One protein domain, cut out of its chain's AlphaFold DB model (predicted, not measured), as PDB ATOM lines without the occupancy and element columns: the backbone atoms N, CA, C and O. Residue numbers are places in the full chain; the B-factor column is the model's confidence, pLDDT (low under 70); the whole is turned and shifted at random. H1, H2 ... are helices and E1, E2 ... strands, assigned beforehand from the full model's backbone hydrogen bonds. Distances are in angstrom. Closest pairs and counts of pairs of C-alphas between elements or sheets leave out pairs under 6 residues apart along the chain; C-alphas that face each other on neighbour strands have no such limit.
ATOM      1  N   ASP A  22     121.010 109.006  24.318       91.06
ATOM      2  CA  ASP A  22     119.711 109.675  24.171       91.06
ATOM      3  C   ASP A  22     119.892 111.191  24.048       91.06
ATOM      4  O   ASP A  22     119.361 111.812  23.129       91.06
ATOM      5  N   THR A  23     120.687 111.783  24.945       91.25
ATOM      6  CA  THR A  23     120.973 113.224  24.948       91.25
ATOM      7  C   THR A  23     121.777 113.614  23.715       91.25
ATOM      8  O   THR A  23     121.504 114.639  23.094       91.25
ATOM      9  N   ALA A  24     122.741 112.782  23.310       90.69
ATOM     10  CA  ALA A  24     123.489 113.017  22.081       90.69
ATOM     11  C   ALA A  24     122.581 112.956  20.842       90.69
ATOM     12  O   ALA A  24     122.645 113.831  19.983       90.69
ATOM     13  N   LYS A  25     121.692 111.962  20.756       92.25
ATOM     14  CA  LYS A  25     120.716 111.854  19.669       92.25
ATOM     15  C   LYS A  25     119.798 113.069  19.617       92.25
ATOM     16  O   LYS A  25     119.638 113.643  18.545       92.25
ATOM     17  N   GLN A  26     119.254 113.468  20.764       92.94
ATOM     18  CA  GLN A  26     118.408 114.647  20.880       92.94
ATOM     19  C   GLN A  26     119.134 115.897  20.383       92.94
ATOM     20  O   GLN A  26     118.642 116.552  19.476       92.94
ATOM     21  N   GLY A  27     120.336 116.170  20.891       93.38
ATOM     22  CA  GLY A  27     121.128 117.316  20.446       93.38
ATOM     23  C   GLY A  27     121.386 117.323  18.945       93.38
ATOM     24  O   GLY A  27     121.299 118.360  18.298       93.38
ATOM     25  N   PHE A  28     121.698 116.161  18.364       93.19
ATOM     26  CA  PHE A  28     121.889 116.077  16.921       93.19
ATOM     27  C   PHE A  28     120.597 116.363  16.159       93.19
ATOM     28  O   PHE A  28     120.641 117.059  15.147       93.19
ATOM     29  N   ASP A  29     119.475 115.790  16.591       93.38
ATOM     30  CA  ASP A  29     118.179 115.937  15.930       93.38
ATOM     31  C   ASP A  29     117.658 117.381  16.044       93.38
ATOM     32  O   ASP A  29     117.176 117.911  15.046       93.38
ATOM     33  N   ASP A  30     117.855 118.027  17.198       95.06
ATOM     34  CA  ASP A  30     117.427 119.401  17.497       95.06
ATOM     35  C   ASP A  30     118.218 120.461  16.707       95.06
ATOM     36  O   ASP A  30     117.701 121.541  16.431       95.06
ATOM     37  N   PHE A  31     119.454 120.165  16.285       94.75
ATOM     38  CA  PHE A  31     120.188 121.039  15.366       94.75
ATOM     39  C   PHE A  31     119.632 120.907  13.942       94.75
ATOM     40  O   PHE A  31     120.085 120.052  13.173       94.75
ATOM     41  N   ASP A  32     118.631 121.711  13.585       93.00
ATOM     42  CA  ASP A  32     117.876 121.585  12.329       93.00
ATOM     43  C   ASP A  32     118.670 122.044  11.091       93.00
ATOM     44  O   ASP A  32     118.502 123.139  10.563       93.00
ATOM     45  N   ALA A  33     119.577 121.182  10.633       90.44
ATOM     46  CA  ALA A  33     120.329 121.313   9.393       90.44
ATOM     47  C   ALA A  33     120.156 120.048   8.534       90.44
ATOM     48  O   ALA A  33     120.088 118.939   9.082       90.44
ATOM     49  N   PRO A  34     120.157 120.151   7.194       90.00
ATOM     50  CA  PRO A  34     120.176 118.979   6.326       90.00
ATOM     51  C   PRO A  34     121.410 118.105   6.594       90.00
ATOM     52  O   PRO A  34     122.528 118.589   6.797       90.00
ATOM     53  N   VAL A  35     121.204 116.785   6.587       89.38
ATOM     54  CA  VAL A  35     122.294 115.816   6.743       89.38
ATOM     55  C   VAL A  35     123.008 115.640   5.406       89.38
ATOM     56  O   VAL A  35     122.391 115.221   4.429       89.38
ATOM     57  N   SER A  36     124.311 115.908   5.376       84.06
ATOM     58  CA  SER A  36     125.174 115.697   4.211       84.06
ATOM     59  C   SER A  36     126.446 114.977   4.636       84.06
ATOM     60  O   SER A  36     127.394 115.593   5.118       84.06
ATOM     61  N   ASP A  37     126.476 113.658   4.437       71.06
ATOM     62  CA  ASP A  37     127.669 112.836   4.679       71.06
ATOM     63  C   ASP A  37     128.608 112.769   3.452       71.06
ATOM     64  O   ASP A  37     129.686 112.160   3.536       71.06
ATOM     65  N   GLU A  38     128.206 113.388   2.331       55.91
ATOM     66  CA  GLU A  38     129.006 113.581   1.117       55.91
ATOM     67  C   GLU A  38     130.074 114.668   1.339       55.91
ATOM     68  O   GLU A  38     129.783 115.756   1.831       55.91
ATOM     69  N   GLY A  39     131.332 114.357   1.001       53.12
ATOM     70  CA  GLY A  39     132.465 115.295   1.074       53.12
ATOM     71  C   GLY A  39     133.170 115.424   2.434       53.12
ATOM     72  O   GLY A  39     134.164 116.139   2.523       53.12
ATOM     73  N   GLY A  40     132.710 114.727   3.479       51.66
ATOM     74  CA  GLY A  40     133.302 114.783   4.820       51.66
ATOM     75  C   GLY A  40     133.938 113.464   5.267       51.66
ATOM     76  O   GLY A  40     133.252 112.467   5.499       51.66
ATOM     77  N   ASP A  41     135.247 113.483   5.493       51.66
ATOM     78  CA  ASP A  41     135.999 112.561   6.362       51.66
ATOM     79  C   ASP A  41     135.797 112.885   7.864       51.66
ATOM     80  O   ASP A  41     136.552 112.432   8.721       51.66
ATOM     81  N   GLY A  42     134.791 113.709   8.188       50.16
ATOM     82  CA  GLY A  42     134.607 114.308   9.508       50.16
ATOM     83  C   GLY A  42     135.567 115.473   9.790       50.16
ATOM     84  O   GLY A  42     135.574 115.992  10.907       50.16
ATOM     85  N   SER A  43     136.388 115.893   8.821       51.06
ATOM     86  CA  SER A  43     137.399 116.928   9.026       51.06
ATOM     87  C   SER A  43     136.846 118.330   8.778       51.06
ATOM     88  O   SER A  43     136.639 118.728   7.638       51.06
ATOM     89  N   GLN A  44     136.665 119.067   9.876       53.44
ATOM     90  CA  GLN A  44     136.735 120.527  10.060       53.44
ATOM     91  C   GLN A  44     136.037 121.438   9.032       53.44
ATOM     92  O   GLN A  44     136.571 121.692   7.950       53.44
ATOM     93  N   SER A  45     134.945 122.086   9.451       56.28
ATOM     94  CA  SER A  45     134.565 123.407   8.933       56.28
ATOM     95  C   SER A  45     135.688 124.398   9.260       56.28
ATOM     96  O   SER A  45     136.023 124.601  10.427       56.28
ATOM     97  N   THR A  46     136.319 124.990   8.249       60.28
ATOM     98  CA  THR A  46     137.411 125.964   8.432       60.28
ATOM     99  C   THR A  46     136.904 127.389   8.665       60.28
ATOM    100  O   THR A  46     137.608 128.181   9.290       60.28
ATOM    101  N   SER A  47     135.658 127.675   8.275       74.56
ATOM    102  CA  SER A  47     135.003 128.974   8.442       74.56
ATOM    103  C   SER A  47     133.607 128.812   9.044       74.56
ATOM    104  O   SER A  47     132.705 128.262   8.410       74.56
ATOM    105  N   VAL A  48     133.430 129.304  10.274       88.00
ATOM    106  CA  VAL A  48     132.148 129.297  10.995       88.00
ATOM    107  C   VAL A  48     131.815 130.707  11.459       88.00
ATOM    108  O   VAL A  48     132.695 131.451  11.890       88.00
ATOM    109  N   ARG A  49     130.535 131.073  11.414       92.94
ATOM    110  CA  ARG A  49     130.026 132.314  12.005       92.94
ATOM    111  C   ARG A  49     128.838 132.020  12.906       92.94
ATOM    112  O   ARG A  49     127.851 131.463  12.439       92.94
ATOM    113  N   LEU A  50     128.918 132.445  14.162       94.94
ATOM    114  CA  LEU A  50     127.796 132.467  15.096       94.94
ATOM    115  C   LEU A  50     127.253 133.895  15.188       94.94
ATOM    116  O   LEU A  50     127.959 134.806  15.615       94.94
ATOM    117  N   ARG A  51     126.001 134.086  14.787       96.75
ATOM    118  CA  ARG A  51     125.280 135.351  14.889       96.75
ATOM    119  C   ARG A  51     124.385 135.338  16.117       96.75
ATOM    120  O   ARG A  51     123.557 134.444  16.263       96.75
ATOM    121  N   LEU A  52     124.519 136.354  16.960       96.56
ATOM    122  CA  LEU A  52     123.644 136.599  18.104       96.56
ATOM    123  C   LEU A  52     122.791 137.832  17.822       96.56
ATOM    124  O   LEU A  52     123.335 138.896  17.517       96.56
ATOM    125  N   VAL A  53     121.474 137.701  17.954       95.06
ATOM    126  CA  VAL A  53     120.517 138.809  17.825       95.06
ATOM    127  C   VAL A  53     119.777 138.971  19.146       95.06
ATOM    128  O   VAL A  53     119.090 138.047  19.581       95.06
ATOM    129  N   GLY A  54     119.896 140.137  19.781       92.12
ATOM    130  CA  GLY A  54     119.206 140.458  21.031       92.12
ATOM    131  C   GLY A  54     118.838 141.937  21.108       92.12
ATOM    132  O   GLY A  54     119.718 142.801  21.115       92.12
ATOM    133  N   GLY A  55     117.535 142.232  21.171       87.44
ATOM    134  CA  GLY A  55     117.026 143.604  21.080       87.44
ATOM    135  C   GLY A  55     117.529 144.291  19.807       87.44
ATOM    136  O   GLY A  55     117.425 143.730  18.721       87.44
ATOM    137  N   ASP A  56     118.152 145.461  19.958       89.19
ATOM    138  CA  ASP A  56     118.741 146.230  18.850       89.19
ATOM    139  C   ASP A  56     120.202 145.851  18.534       89.19
ATOM    140  O   ASP A  56     120.875 146.525  17.751       89.19
ATOM    141  N   LYS A  57     120.747 144.808  19.174       91.50
ATOM    142  CA  LYS A  57     122.142 144.387  18.996       91.50
ATOM    143  C   LYS A  57     122.229 143.139  18.134       91.50
ATOM    144  O   LYS A  57     121.564 142.135  18.380       91.50
ATOM    145  N   THR A  58     123.134 143.183  17.165       95.56
ATOM    146  CA  THR A  58     123.572 142.017  16.399       95.56
ATOM    147  C   THR A  58     125.083 141.904  16.499       95.56
ATOM    148  O   THR A  58     125.793 142.885  16.280       95.56
ATOM    149  N   VAL A  59     125.573 140.717  16.849       96.12
ATOM    150  CA  VAL A  59     127.008 140.418  16.929       96.12
ATOM    151  C   VAL A  59     127.290 139.174  16.099       96.12
ATOM    152  O   VAL A  59     126.646 138.147  16.288       96.12
ATOM    153  N   ASP A  60     128.264 139.280  15.197       95.69
ATOM    154  CA  ASP A  60     128.793 138.161  14.421       95.69
ATOM    155  C   ASP A  60     130.130 137.720  15.036       95.69
ATOM    156  O   ASP A  60     131.073 138.505  15.130       95.69
ATOM    157  N   ILE A  61     130.212 136.457  15.452       94.69
ATOM    158  CA  ILE A  61     131.371 135.853  16.115       94.69
ATOM    159  C   ILE A  61     131.976 134.822  15.166       94.69
ATOM    160  O   ILE A  61     131.319 133.851  14.784       94.69
ATOM    161  N   ALA A  62     133.227 135.035  14.766       91.50
ATOM    162  CA  ALA A  62     133.930 134.127  13.869       91.50
ATOM    163  C   ALA A  62     134.555 132.963  14.647       91.50
ATOM    164  O   ALA A  62     135.306 133.164  15.599       91.50
ATOM    165  N   GLY A  63     134.266 131.742  14.211       87.94
ATOM    166  CA  GLY A  63     134.928 130.525  14.656       87.94
ATOM    167  C   GLY A  63     136.135 130.216  13.785       87.94
ATOM    168  O   GLY A  63     136.106 130.413  12.572       87.94
ATOM    169  N   THR A  64     137.184 129.686  14.398       81.88
ATOM    170  CA  THR A  64     138.392 129.241  13.695       81.88
ATOM    171  C   THR A  64     138.835 127.929  14.295       81.88
ATOM    172  O   THR A  64     138.846 127.783  15.518       81.88
ATOM    173  N   THR A  65     139.222 126.986  13.449       80.00
ATOM    174  CA  THR A  65     139.786 125.726  13.923       80.00
ATOM    175  C   THR A  65     141.212 125.960  14.413       80.00
ATOM    176  O   THR A  65     142.023 126.548  13.701       80.00
ATOM    177  N   GLY A  66     141.527 125.532  15.635       68.75
ATOM    178  CA  GLY A  66     142.850 125.743  16.224       68.75
ATOM    179  C   GLY A  66     142.858 125.822  17.754       68.75
ATOM    180  O   GLY A  66     141.821 125.974  18.393       68.75
ATOM    181  N   SER A  67     144.063 125.662  18.311       52.44
ATOM    182  CA  SER A  67     144.499 125.783  19.715       52.44
ATOM    183  C   SER A  67     143.414 125.738  20.809       52.44
ATOM    184  O   SER A  67     142.864 126.758  21.211       52.44
ATOM    185  N   GLY A  68     143.176 124.545  21.368       61.69
ATOM    186  CA  GLY A  68     142.500 124.345  22.663       61.69
ATOM    187  C   GLY A  68     140.967 124.305  22.649       61.69
ATOM    188  O   GLY A  68     140.379 123.764  23.582       61.69
ATOM    189  N   CYS A  69     140.318 124.804  21.593       62.88
ATOM    190  CA  CYS A  69     138.851 124.827  21.484       62.88
ATOM    191  C   CYS A  69     138.279 123.777  20.517       62.88
ATOM    192  O   CYS A  69     137.064 123.679  20.392       62.88
ATOM    193  N   GLY A  70     139.130 122.991  19.849       75.44
ATOM    194  CA  GLY A  70     138.707 121.986  18.875       75.44
ATOM    195  C   GLY A  70     138.269 122.612  17.549       75.44
ATOM    196  O   GLY A  70     139.072 123.229  16.848       75.44
ATOM    197  N   HIS A  71     137.005 122.400  17.192       84.81
ATOM    198  CA  HIS A  71     136.385 122.841  15.940       84.81
ATOM    199  C   HIS A  71     136.040 124.338  15.928       84.81
ATOM    200  O   HIS A  71     135.790 124.933  16.978       84.81
ATOM    201  N   ALA A  72     135.938 124.935  14.735       88.12
ATOM    202  CA  ALA A  72     135.523 126.327  14.568       88.12
ATOM    203  C   ALA A  72     134.166 126.632  15.235       88.12
ATOM    204  O   ALA A  72     134.016 127.690  15.845       88.12
ATOM    205  N   GLU A  73     133.216 125.694  15.212       91.19
ATOM    206  CA  GLU A  73     131.925 125.796  15.903       91.19
ATOM    207  C   GLU A  73     132.101 125.952  17.421       91.19
ATOM    208  O   GLU A  73     131.507 126.835  18.042       91.19
ATOM    209  N   MET A  74     132.967 125.132  18.020       91.62
ATOM    210  CA  MET A  74     133.252 125.178  19.457       91.62
ATOM    211  C   MET A  74     134.055 126.425  19.836       91.62
ATOM    212  O   MET A  74     133.851 126.976  20.916       91.62
ATOM    213  N   HIS A  75     134.917 126.922  18.945       90.88
ATOM    214  CA  HIS A  75     135.621 128.187  19.150       90.88
ATOM    215  C   HIS A  75     134.677 129.398  19.105       90.88
ATOM    216  O   HIS A  75     134.774 130.281  19.958       90.88
ATOM    217  N   ALA A  76     133.739 129.439  18.154       92.50
ATOM    218  CA  ALA A  76     132.726 130.495  18.095       92.50
ATOM    219  C   ALA A  76     131.858 130.494  19.362       92.50
ATOM    220  O   ALA A  76     131.603 131.547  19.948       92.50
ATOM    221  N   LEU A  77     131.463 129.305  19.827       94.19
ATOM    222  CA  LEU A  77     130.704 129.147  21.062       94.19
ATOM    223  C   LEU A  77     131.513 129.564  22.297       94.19
ATOM    224  O   LEU A  77     130.988 130.258  23.163       94.19
ATOM    225  N   HIS A  78     132.797 129.205  22.363       94.06
ATOM    226  CA  HIS A  78     133.693 129.668  23.421       94.06
ATOM    227  C   HIS A  78     133.722 131.199  23.489       94.06
ATOM    228  O   HIS A  78     133.463 131.764  24.548       94.06
ATOM    229  N   GLN A  79     133.971 131.874  22.363       93.56
ATOM    230  CA  GLN A  79     133.983 133.339  22.304       93.56
ATOM    231  C   GLN A  79     132.635 133.949  22.706       93.56
ATOM    232  O   GLN A  79     132.599 134.956  23.416       93.56
ATOM    233  N   ALA A  80     131.519 133.330  22.312       95.12
ATOM    234  CA  ALA A  80     130.195 133.774  22.729       95.12
ATOM    235  C   ALA A  80     130.007 133.687  24.249       95.12
ATOM    236  O   ALA A  80     129.531 134.642  24.859       95.12
ATOM    237  N   LEU A  81     130.435 132.586  24.870       95.25
ATOM    238  CA  LEU A  81     130.296 132.349  26.309       95.25
ATOM    239  C   LEU A  81     131.304 133.125  27.168       95.25
ATOM    240  O   LEU A  81     131.014 133.387  28.334       95.25
ATOM    241  N   THR A  82     132.466 133.504  26.633       94.31
ATOM    242  CA  THR A  82     133.482 134.267  27.381       94.31
ATOM    243  C   THR A  82     133.381 135.770  27.169       94.31
ATOM    244  O   THR A  82     133.526 136.531  28.122       94.31
ATOM    245  N   THR A  83     133.104 136.217  25.943       94.31
ATOM    246  CA  THR A  83     133.142 137.644  25.573       94.31
ATOM    247  C   THR A  83     131.747 138.261  25.507       94.31
ATOM    248  O   THR A  83     131.568 139.441  25.807       94.31
ATOM    249  N   HIS A  84     130.733 137.468  25.156       93.81
ATOM    250  CA  HIS A  84     129.379 137.955  24.884       93.81
ATOM    251  C   HIS A  84     128.304 137.245  25.712       93.81
ATOM    252  O   HIS A  84     127.141 137.253  25.314       93.81
ATOM    253  N   ARG A  85     128.655 136.673  26.876       94.44
ATOM    254  CA  ARG A  85     127.771 135.783  27.650       94.44
ATOM    255  C   ARG A  85     126.373 136.348  27.882       94.44
ATOM    256  O   ARG A  85     125.390 135.692  27.571       94.44
ATOM    257  N   ALA A  86     126.291 137.589  28.363       93.56
ATOM    258  CA  ALA A  86     125.009 138.233  28.633       93.56
ATOM    259  C   ALA A  86     124.149 138.382  27.366       93.56
ATOM    260  O   ALA A  86     122.935 138.207  27.421       93.56
ATOM    261  N   LEU A  87     124.769 138.680  26.217       94.38
ATOM    262  CA  LEU A  87     124.061 138.731  24.939       94.38
ATOM    263  C   LEU A  87     123.682 137.328  24.468       94.38
ATOM    264  O   LEU A  87     122.573 137.155  23.998       94.38
ATOM    265  N   PHE A  88     124.558 136.334  24.610       95.38
ATOM    266  CA  PHE A  88     124.265 134.946  24.250       95.38
ATOM    267  C   PHE A  88     123.042 134.413  25.010       95.38
ATOM    268  O   PHE A  88     122.113 133.891  24.398       95.38
ATOM    269  N   GLU A  89     123.001 134.617  26.328       93.75
ATOM    270  CA  GLU A  89     121.907 134.165  27.196       93.75
ATOM    271  C   GLU A  89     120.593 134.920  26.936       93.75
ATOM    272  O   GLU A  89     119.520 134.325  27.012       93.75
ATOM    273  N   SER A  90     120.662 136.213  26.595       93.94
ATOM    274  CA  SER A  90     119.480 137.049  26.310       93.94
ATOM    275  C   SER A  90     119.104 137.141  24.828       93.94
ATOM    276  O   SER A  90     118.116 137.798  24.491       93.94
ATOM    277  N   ALA A  91     119.875 136.515  23.936       94.56
ATOM    278  CA  ALA A  91     119.635 136.568  22.502       94.56
ATOM    279  C   ALA A  91     118.286 135.929  22.170       94.56
ATOM    280  O   ALA A  91     118.011 134.791  22.547       94.56
ATOM    281  N   SER A  92     117.474 136.661  21.409       94.19
ATOM    282  CA  SER A  92     116.238 136.158  20.810       94.19
ATOM    283  C   SER A  92     116.490 135.177  19.666       94.19
ATOM    284  O   SER A  92     115.592 134.427  19.310       94.19
ATOM    285  N   SER A  93     117.684 135.205  19.068       94.31
ATOM    286  CA  SER A  93     118.097 134.252  18.039       94.31
ATOM    287  C   SER A  93     119.608 134.045  18.077       94.31
ATOM    288  O   SER A  93     120.377 134.995  18.286       94.31
ATOM    289  N   ARG A  94     120.022 132.790  17.890       97.31
ATOM    290  CA  ARG A  94     121.416 132.345  17.860       97.31
ATOM    291  C   ARG A  94     121.570 131.455  16.639       97.31
ATOM    292  O   ARG A  94     121.096 130.330  16.648       97.31
ATOM    293  N   THR A  95     122.221 131.945  15.594       96.62
ATOM    294  CA  THR A  95     122.314 131.215  14.323       96.62
ATOM    295  C   THR A  95     123.760 130.919  13.987       96.62
ATOM    296  O   THR A  95     124.585 131.834  13.934       96.62
ATOM    297  N   LEU A  96     124.078 129.659  13.708       94.88
ATOM    298  CA  LEU A  96     125.407 129.231  13.298       94.88
ATOM    299  C   LEU A  96     125.437 128.851  11.817       94.88
ATOM    300  O   LEU A  96     124.694 127.991  11.343       94.88
ATOM    301  N   THR A  97     126.334 129.504  11.080       92.69
ATOM    302  CA  THR A  97     126.562 129.261   9.652       92.69
ATOM    303  C   THR A  97     127.916 128.588   9.430       92.69
ATOM    304  O   THR A  97     128.949 129.178   9.759       92.69
ATOM    305  N   CYS A  98     127.908 127.392   8.839       87.31
ATOM    306  CA  CYS A  98     129.088 126.690   8.324       87.31
ATOM    307  C   CYS A  98     129.044 126.727   6.795       87.31
ATOM    308  O   CYS A  98     128.126 126.167   6.211       87.31
ATOM    309  N   THR A  99     130.003 127.380   6.134       78.19
ATOM    310  CA  THR A  99     129.930 127.597   4.671       78.19
ATOM    311  C   THR A  99     130.799 126.658   3.841       78.19
ATOM    312  O   THR A  99     130.595 126.555   2.638       78.19
ATOM    313  N   GLU A 100     131.800 126.014   4.444       77.12
ATOM    314  CA  GLU A 100     132.795 125.236   3.691       77.12
ATOM    315  C   GLU A 100     132.585 123.729   3.808       77.12
ATOM    316  O   GLU A 100     132.745 123.011   2.823       77.12
ATOM    317  N   LYS A 101     132.232 123.241   5.001       79.31
ATOM    318  CA  LYS A 101     132.015 121.818   5.255       79.31
ATOM    319  C   LYS A 101     130.868 121.590   6.237       79.31
ATOM    320  O   LYS A 101     130.517 122.508   6.979       79.31
ATOM    321  N   PRO A 102     130.292 120.374   6.253       81.94
ATOM    322  CA  PRO A 102     129.291 120.007   7.239       81.94
ATOM    323  C   PRO A 102     129.848 120.043   8.665       81.94
ATOM    324  O   PRO A 102     130.962 119.584   8.930       81.94
ATOM    325  N   CYS A 103     129.016 120.503   9.593       87.19
ATOM    326  CA  CYS A 103     129.246 120.392  11.025       87.19
ATOM    327  C   CYS A 103     129.333 118.907  11.414       87.19
ATOM    328  O   CYS A 103     128.458 118.112  11.056       87.19
ATOM    329  N   CYS A 104     130.385 118.498  12.130       88.06
ATOM    330  CA  CYS A 104     130.523 117.097  12.539       88.06
ATOM    331  C   CYS A 104     129.437 116.701  13.548       88.06
ATOM    332  O   CYS A 104     128.776 117.564  14.141       88.06
ATOM    333  N   PHE A 105     129.297 115.394  13.789       89.12
ATOM    334  CA  PHE A 105     128.305 114.873  14.726       89.12
ATOM    335  C   PHE A 105     128.385 115.569  16.089       89.12
ATOM    336  O   PHE A 105     127.407 116.170  16.518       89.12
ATOM    337  N   GLN A 106     129.555 115.571  16.739       90.00
ATOM    338  CA  GLN A 106     129.671 116.115  18.096       90.00
ATOM    339  C   GLN A 106     129.394 117.623  18.164       90.00
ATOM    340  O   GLN A 106     128.744 118.072  19.100       90.00
ATOM    341  N   CYS A 107     129.833 118.410  17.177       91.31
ATOM    342  CA  CYS A 107     129.495 119.832  17.137       91.31
ATOM    343  C   CYS A 107     127.989 120.037  16.965       91.31
ATOM    344  O   CYS A 107     127.409 120.812  17.715       91.31
ATOM    345  N   SER A 108     127.350 119.289  16.064       92.94
ATOM    346  CA  SER A 108     125.899 119.364  15.841       92.94
ATOM    347  C   SER A 108     125.119 119.041  17.115       92.94
ATOM    348  O   SER A 108     124.187 119.758  17.453       92.94
ATOM    349  N   VAL A 109     125.558 118.026  17.869       93.81
ATOM    350  CA  VAL A 109     124.981 117.684  19.178       93.81
ATOM    351  C   VAL A 109     125.012 118.875  20.129       93.81
ATOM    352  O   VAL A 109     123.984 119.241  20.688       93.81
ATOM    353  N   ILE A 110     126.184 119.487  20.320       94.88
ATOM    354  CA  ILE A 110     126.321 120.611  21.252       94.88
ATOM    355  C   ILE A 110     125.487 121.811  20.801       94.88
ATOM    356  O   ILE A 110     124.872 122.461  21.637       94.88
ATOM    357  N   LEU A 111     125.439 122.096  19.501       95.38
ATOM    358  CA  LEU A 111     124.668 123.222  18.978       95.38
ATOM    359  C   LEU A 111     123.161 123.033  19.187       95.38
ATOM    360  O   LEU A 111     122.514 123.956  19.675       95.38
ATOM    361  N   GLY A 112     122.621 121.842  18.913       95.38
ATOM    362  CA  GLY A 112     121.199 121.574  19.144       95.38
ATOM    363  C   GLY A 112     120.828 121.570  20.627       95.38
ATOM    364  O   GLY A 112     119.819 122.155  21.002       95.38
ATOM    365  N   LEU A 113     121.686 121.037  21.507       95.25
ATOM    366  CA  LEU A 113     121.457 121.093  22.963       95.25
ATOM    367  C   LEU A 113     121.422 122.520  23.526       95.25
ATOM    368  O   LEU A 113     120.904 122.732  24.622       95.25
ATOM    369  N   LEU A 114     122.008 123.483  22.813       95.50
ATOM    370  CA  LEU A 114     122.065 124.888  23.211       95.50
ATOM    371  C   LEU A 114     121.077 125.776  22.444       95.50
ATOM    372  O   LEU A 114     121.169 127.003  22.561       95.50
ATOM    373  N   ASP A 115     120.139 125.169  21.710       94.94
ATOM    374  CA  ASP A 115     119.094 125.870  20.956       94.94
ATOM    375  C   ASP A 115     119.701 126.895  19.978       94.94
ATOM    376  O   ASP A 115     119.374 128.083  19.981       94.94
ATOM    377  N   ILE A 116     120.716 126.450  19.225       96.06
ATOM    378  CA  ILE A 116     121.372 127.235  18.176       96.06
ATOM    379  C   ILE A 116     120.834 126.776  16.824       96.06
ATOM    380  O   ILE A 116     121.017 125.623  16.437       96.06
ATOM    381  N   ASP A 117     120.247 127.705  16.079       95.12
ATOM    382  CA  ASP A 117     119.701 127.466  14.748       95.12
ATOM    383  C   ASP A 117     120.810 127.299  13.705       95.12
ATOM    384  O   ASP A 117     121.865 127.944  13.762       95.12
ATOM    385  N   ALA A 118     120.553 126.486  12.685       93.25
ATOM    386  CA  ALA A 118     121.418 126.387  11.520       93.25
ATOM    387  C   ALA A 118     121.113 127.511  10.511       93.25
ATOM    388  O   ALA A 118     119.963 127.775  10.172       93.25
ATOM    389  N   GLY A 119     122.150 128.183  10.008       90.69
ATOM    390  CA  GLY A 119     122.019 129.134   8.897       90.69
ATOM    391  C   GLY A 119     121.802 128.449   7.540       90.69
ATOM    392  O   GLY A 119     122.100 127.269   7.385       90.69
ATOM    393  N   GLU A 120     121.361 129.209   6.528       80.44
ATOM    394  CA  GLU A 120     120.923 128.708   5.202       80.44
ATOM    395  C   GLU A 120     121.949 127.856   4.423       80.44
ATOM    396  O   GLU A 120     121.572 127.136   3.504       80.44
ATOM    397  N   ALA A 121     123.236 127.921   4.771       80.75
ATOM    398  CA  ALA A 121     124.308 127.154   4.124       80.75
ATOM    399  C   ALA A 121     124.848 125.994   4.981       80.75
ATOM    400  O   ALA A 121     125.762 125.286   4.558       80.75
ATOM    401  N   THR A 122     124.322 125.815   6.193       88.81
ATOM    402  CA  THR A 122     124.839 124.842   7.150       88.81
ATOM    403  C   THR A 122     124.278 123.457   6.874       88.81
ATOM    404  O   THR A 122     123.070 123.249   6.909       88.81
ATOM    405  N   ASN A 123     125.176 122.484   6.735       89.12
ATOM    406  CA  ASN A 123     124.840 121.063   6.758       89.12
ATOM    407  C   ASN A 123     125.404 120.416   8.031       89.12
ATOM    408  O   ASN A 123     126.388 120.902   8.596       89.12
ATOM    409  N   LYS A 124     124.838 119.281   8.451       90.31
ATOM    410  CA  LYS A 124     125.384 118.429   9.526       90.31
ATOM    411  C   LYS A 124     125.767 117.042   9.012       90.31
ATOM    412  O   LYS A 124     125.216 116.570   8.021       90.31
ATOM    413  N   SER A 125     126.696 116.367   9.681       87.81
ATOM    414  CA  SER A 125     127.102 114.992   9.358       87.81
ATOM    415  C   SER A 125     126.920 114.066  10.552       87.81
ATOM    416  O   SER A 125     127.203 114.429  11.693       87.81
ATOM    417  N   LYS A 126     126.498 112.827  10.284       88.38
ATOM    418  CA  LYS A 126     126.401 111.769  11.304       88.38
ATOM    419  C   LYS A 126     127.767 111.222  11.715       88.38
ATOM    420  O   LYS A 126     127.865 110.501  12.710       88.38
ATOM    421  N   LYS A 127     128.810 111.533  10.945       83.19
ATOM    422  CA  LYS A 127     130.172 111.073  11.199       83.19
ATOM    423  C   LYS A 127     130.808 111.923  12.305       83.19
ATOM    424  O   LYS A 127     130.714 113.157  12.266       83.19
ATOM    425  N   PRO A 128     131.464 111.292  13.293       76.94
ATOM    426  CA  PRO A 128     132.317 112.025  14.213       76.94
ATOM    427  C   PRO A 128     133.547 112.566  13.471       76.94
ATOM    428  O   PRO A 128     133.817 112.192  12.329       76.94
ATOM    429  N   MET A 129     134.316 113.431  14.134       68.81
ATOM    430  CA  MET A 129     135.640 113.814  13.633       68.81
ATOM    431  C   MET A 129     136.536 112.576  13.424       68.81
ATOM    432  O   MET A 129     136.437 111.609  14.184       68.81
ATOM    433  N   GLY A 130     137.414 112.634  12.413       62.12
ATOM    434  CA  GLY A 130     138.480 111.657  12.159       62.12
ATOM    435  C   GLY A 130     139.567 111.602  13.252       62.12
ATOM    436  O   GLY A 130     139.310 111.867  14.420       62.12
ATOM    437  N   SER A 131     140.806 111.244  12.892       55.38
ATOM    438  CA  SER A 131     141.877 110.810  13.819       55.38
ATOM    439  C   SER A 131     142.425 111.845  14.821       55.38
ATOM    440  O   SER A 131     143.326 111.510  15.587       55.38
ATOM    441  N   THR A 132     141.940 113.087  14.826       57.50
ATOM    442  CA  THR A 132     142.334 114.115  15.804       57.50
ATOM    443  C   THR A 132     141.328 114.212  16.945       57.50
ATOM    444  O   THR A 132     140.124 114.057  16.743       57.50
ATOM    445  N   GLU A 133     141.813 114.496  18.155       62.19
ATOM    446  CA  GLU A 133     140.958 114.674  19.327       62.19
ATOM    447  C   GLU A 133     140.017 115.873  19.136       62.19
ATOM    448  O   GLU A 133     140.424 117.034  19.159       62.19
ATOM    449  N   TRP A 134     138.732 115.578  18.937       77.00
ATOM    450  CA  TRP A 134     137.663 116.558  19.084       77.00
ATOM    451  C   TRP A 134     137.613 117.050  20.535       77.00
ATOM    452  O   TRP A 134     137.738 116.252  21.467       77.00
ATOM    453  N   GLY A 135     137.395 118.349  20.731       81.12
ATOM    454  CA  GLY A 135     137.366 118.962  22.052       81.12
ATOM    455  C   GLY A 135     136.551 120.249  22.087       81.12
ATOM    456  O   GLY A 135     136.112 120.753  21.057       81.12
ATOM    457  N   ALA A 136     136.371 120.764  23.299       87.69
ATOM    458  CA  ALA A 136     135.722 122.034  23.596       87.69
ATOM    459  C   ALA A 136     136.406 122.671  24.817       87.69
ATOM    460  O   ALA A 136     137.017 121.959  25.623       87.69
ATOM    461  N   SER A 137     136.294 123.992  24.969       90.56
ATOM    462  CA  SER A 137     136.860 124.696  26.126       90.56
ATOM    463  C   SER A 137     136.142 124.315  27.428       90.56
ATOM    464  O   SER A 137     134.996 123.862  27.405       90.56
ATOM    465  N   ALA A 138     136.784 124.542  28.578       91.44
ATOM    466  CA  ALA A 138     136.185 124.270  29.887       91.44
ATOM    467  C   ALA A 138     134.844 125.002  30.086       91.44
ATOM    468  O   ALA A 138     133.904 124.435  30.639       91.44
ATOM    469  N   GLU A 139     134.735 126.225  29.574       92.75
ATOM    470  CA  GLU A 139     133.530 127.055  29.626       92.75
ATOM    471  C   GLU A 139     132.381 126.432  28.833       92.75
ATOM    472  O   GLU A 139     131.267 126.345  29.345       92.75
ATOM    473  N   VAL A 140     132.650 125.936  27.620       93.25
ATOM    474  CA  VAL A 140     131.641 125.236  26.809       93.25
ATOM    475  C   VAL A 140     131.180 123.966  27.522       93.25
ATOM    476  O   VAL A 140     129.980 123.726  27.643       93.25
ATOM    477  N   LYS A 141     132.120 123.172  28.052       93.44
ATOM    478  CA  LYS A 141     131.805 121.931  28.780       93.44
ATOM    479  C   LYS A 141     130.922 122.188  30.000       93.44
ATOM    480  O   LYS A 141     129.939 121.472  30.213       93.44
ATOM    481  N   ALA A 142     131.271 123.200  30.791       94.31
ATOM    482  CA  ALA A 142     130.514 123.592  31.972       94.31
ATOM    483  C   ALA A 142     129.107 124.060  31.590       94.31
ATOM    484  O   ALA A 142     128.135 123.580  32.169       94.31
ATOM    485  N   TYR A 143     128.991 124.912  30.568       95.06
ATOM    486  CA  TYR A 143     127.705 125.448  30.130       95.06
ATOM    487  C   TYR A 143     126.769 124.359  29.597       95.06
ATOM    488  O   TYR A 143     125.616 124.283  30.007       95.06
ATOM    489  N   VAL A 144     127.260 123.446  28.755       94.31
ATOM    490  CA  VAL A 144     126.461 122.302  28.271       94.31
ATOM    491  C   VAL A 144     125.990 121.427  29.430       94.31
ATOM    492  O   VAL A 144     124.831 121.016  29.468       94.31
ATOM    493  N   THR A 145     126.872 121.160  30.396       93.44
ATOM    494  CA  THR A 145     126.518 120.361  31.577       93.44
ATOM    495  C   THR A 145     125.439 121.057  32.410       93.44
ATOM    496  O   THR A 145     124.509 120.406  32.877       93.44
ATOM    497  N   GLU A 146     125.521 122.381  32.557       93.62
ATOM    498  CA  GLU A 146     124.526 123.200  33.254       93.62
ATOM    499  C   GLU A 146     123.160 123.172  32.550       93.62
ATOM    500  O   GLU A 146     122.141 122.943  33.204       93.62
ATOM    501  N   GLN A 147     123.126 123.338  31.223       92.06
ATOM    502  CA  GLN A 147     121.872 123.375  30.459       92.06
ATOM    503  C   GLN A 147     121.170 122.011  30.399       92.06
ATOM    504  O   GLN A 147     119.941 121.928  30.478       92.06
ATOM    505  N   THR A 148     121.939 120.929  30.282       89.12
ATOM    506  CA  THR A 148     121.395 119.577  30.071       89.12
ATOM    507  C   THR A 148     121.214 118.782  31.362       89.12
ATOM    508  O   THR A 148     120.392 117.869  31.416       89.12
TER     509      THR A 148
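Overview. This is residues 22 to 148 of the 163 residues of an uncharacterized protein of Ketobacter alkanivorans (UniProt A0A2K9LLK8). What shape is this? A small sheet of three strands has H2 and H3 packed over one face, while H4 sits near the middle of the whole, with H1 packed on it and H5 on both H2 and H4. What makes it up? The printed part has 127 residues, with the order H1 E1 E2 H2 H3 E3 H4 H5, class mixed; the sheet, order E2 E1 E3, is antiparallel. How large is it? It is compact, with a radius of gyration of the C-alphas of 13.2 A and spans of 39 by 29 by 29 A.

Along the chain. Where are the strands? E1 is residues 48 to 54, 19.8 A, from C-alpha 48 at (132.148, 129.297, 10.995); E2 is 57 to 63, 19.4 A; E3 is 93 to 98, 16.5 A. Where are the helices? H2 is 72 to 83, 16.0 A; H3 is 85 to 90; H4 is 105 to 113; H1 is 22 to 30; H5 is 138 to 148, 15.5 A, ending at (121.395, 119.577, 30.071).

Arrangement. How do the strands pair? E1 and E2 form a hairpin, with N 50 and O 61 at 2.9 A; E1 and E3 are antiparallel, with N 51 and O 95 at 2.8 A. What is on the sheet? H2, height 7.8 A, and H3, height 8.2 A, are on the same face in two layers, a sheet with helices on one face. E2, H2 H3, E3 form a split strand-helix-strand unit, two strands running the same way with E1 between them, its crossover right-handed. How do the helices meet? H1 touches H4 at Gly 27 and Val 109, C-alphas 4.1 A apart, and H5 touches H2 at His 78 and Val 140, C-alphas 5.9 A apart, both pairs about perpendicular, at 81 and 89 degrees. H5 touches H4 at a steep tilt of 57 degrees, closest C-alphas Ile 110 and Val 144, 7.2 A. In H1, H2, H3, H4 and H5 every O i to N i+4 pair is within hydrogen-bond range.

Size, cuts and confidence. Which links are long? H1 to E1, 17 residues, and H4 to H5, 24 residues, are long, and the printed part has no cut. Where is confidence low? The pLDDT is under 70 in residues 38 to 46, 66 to 69 and 129 to 133.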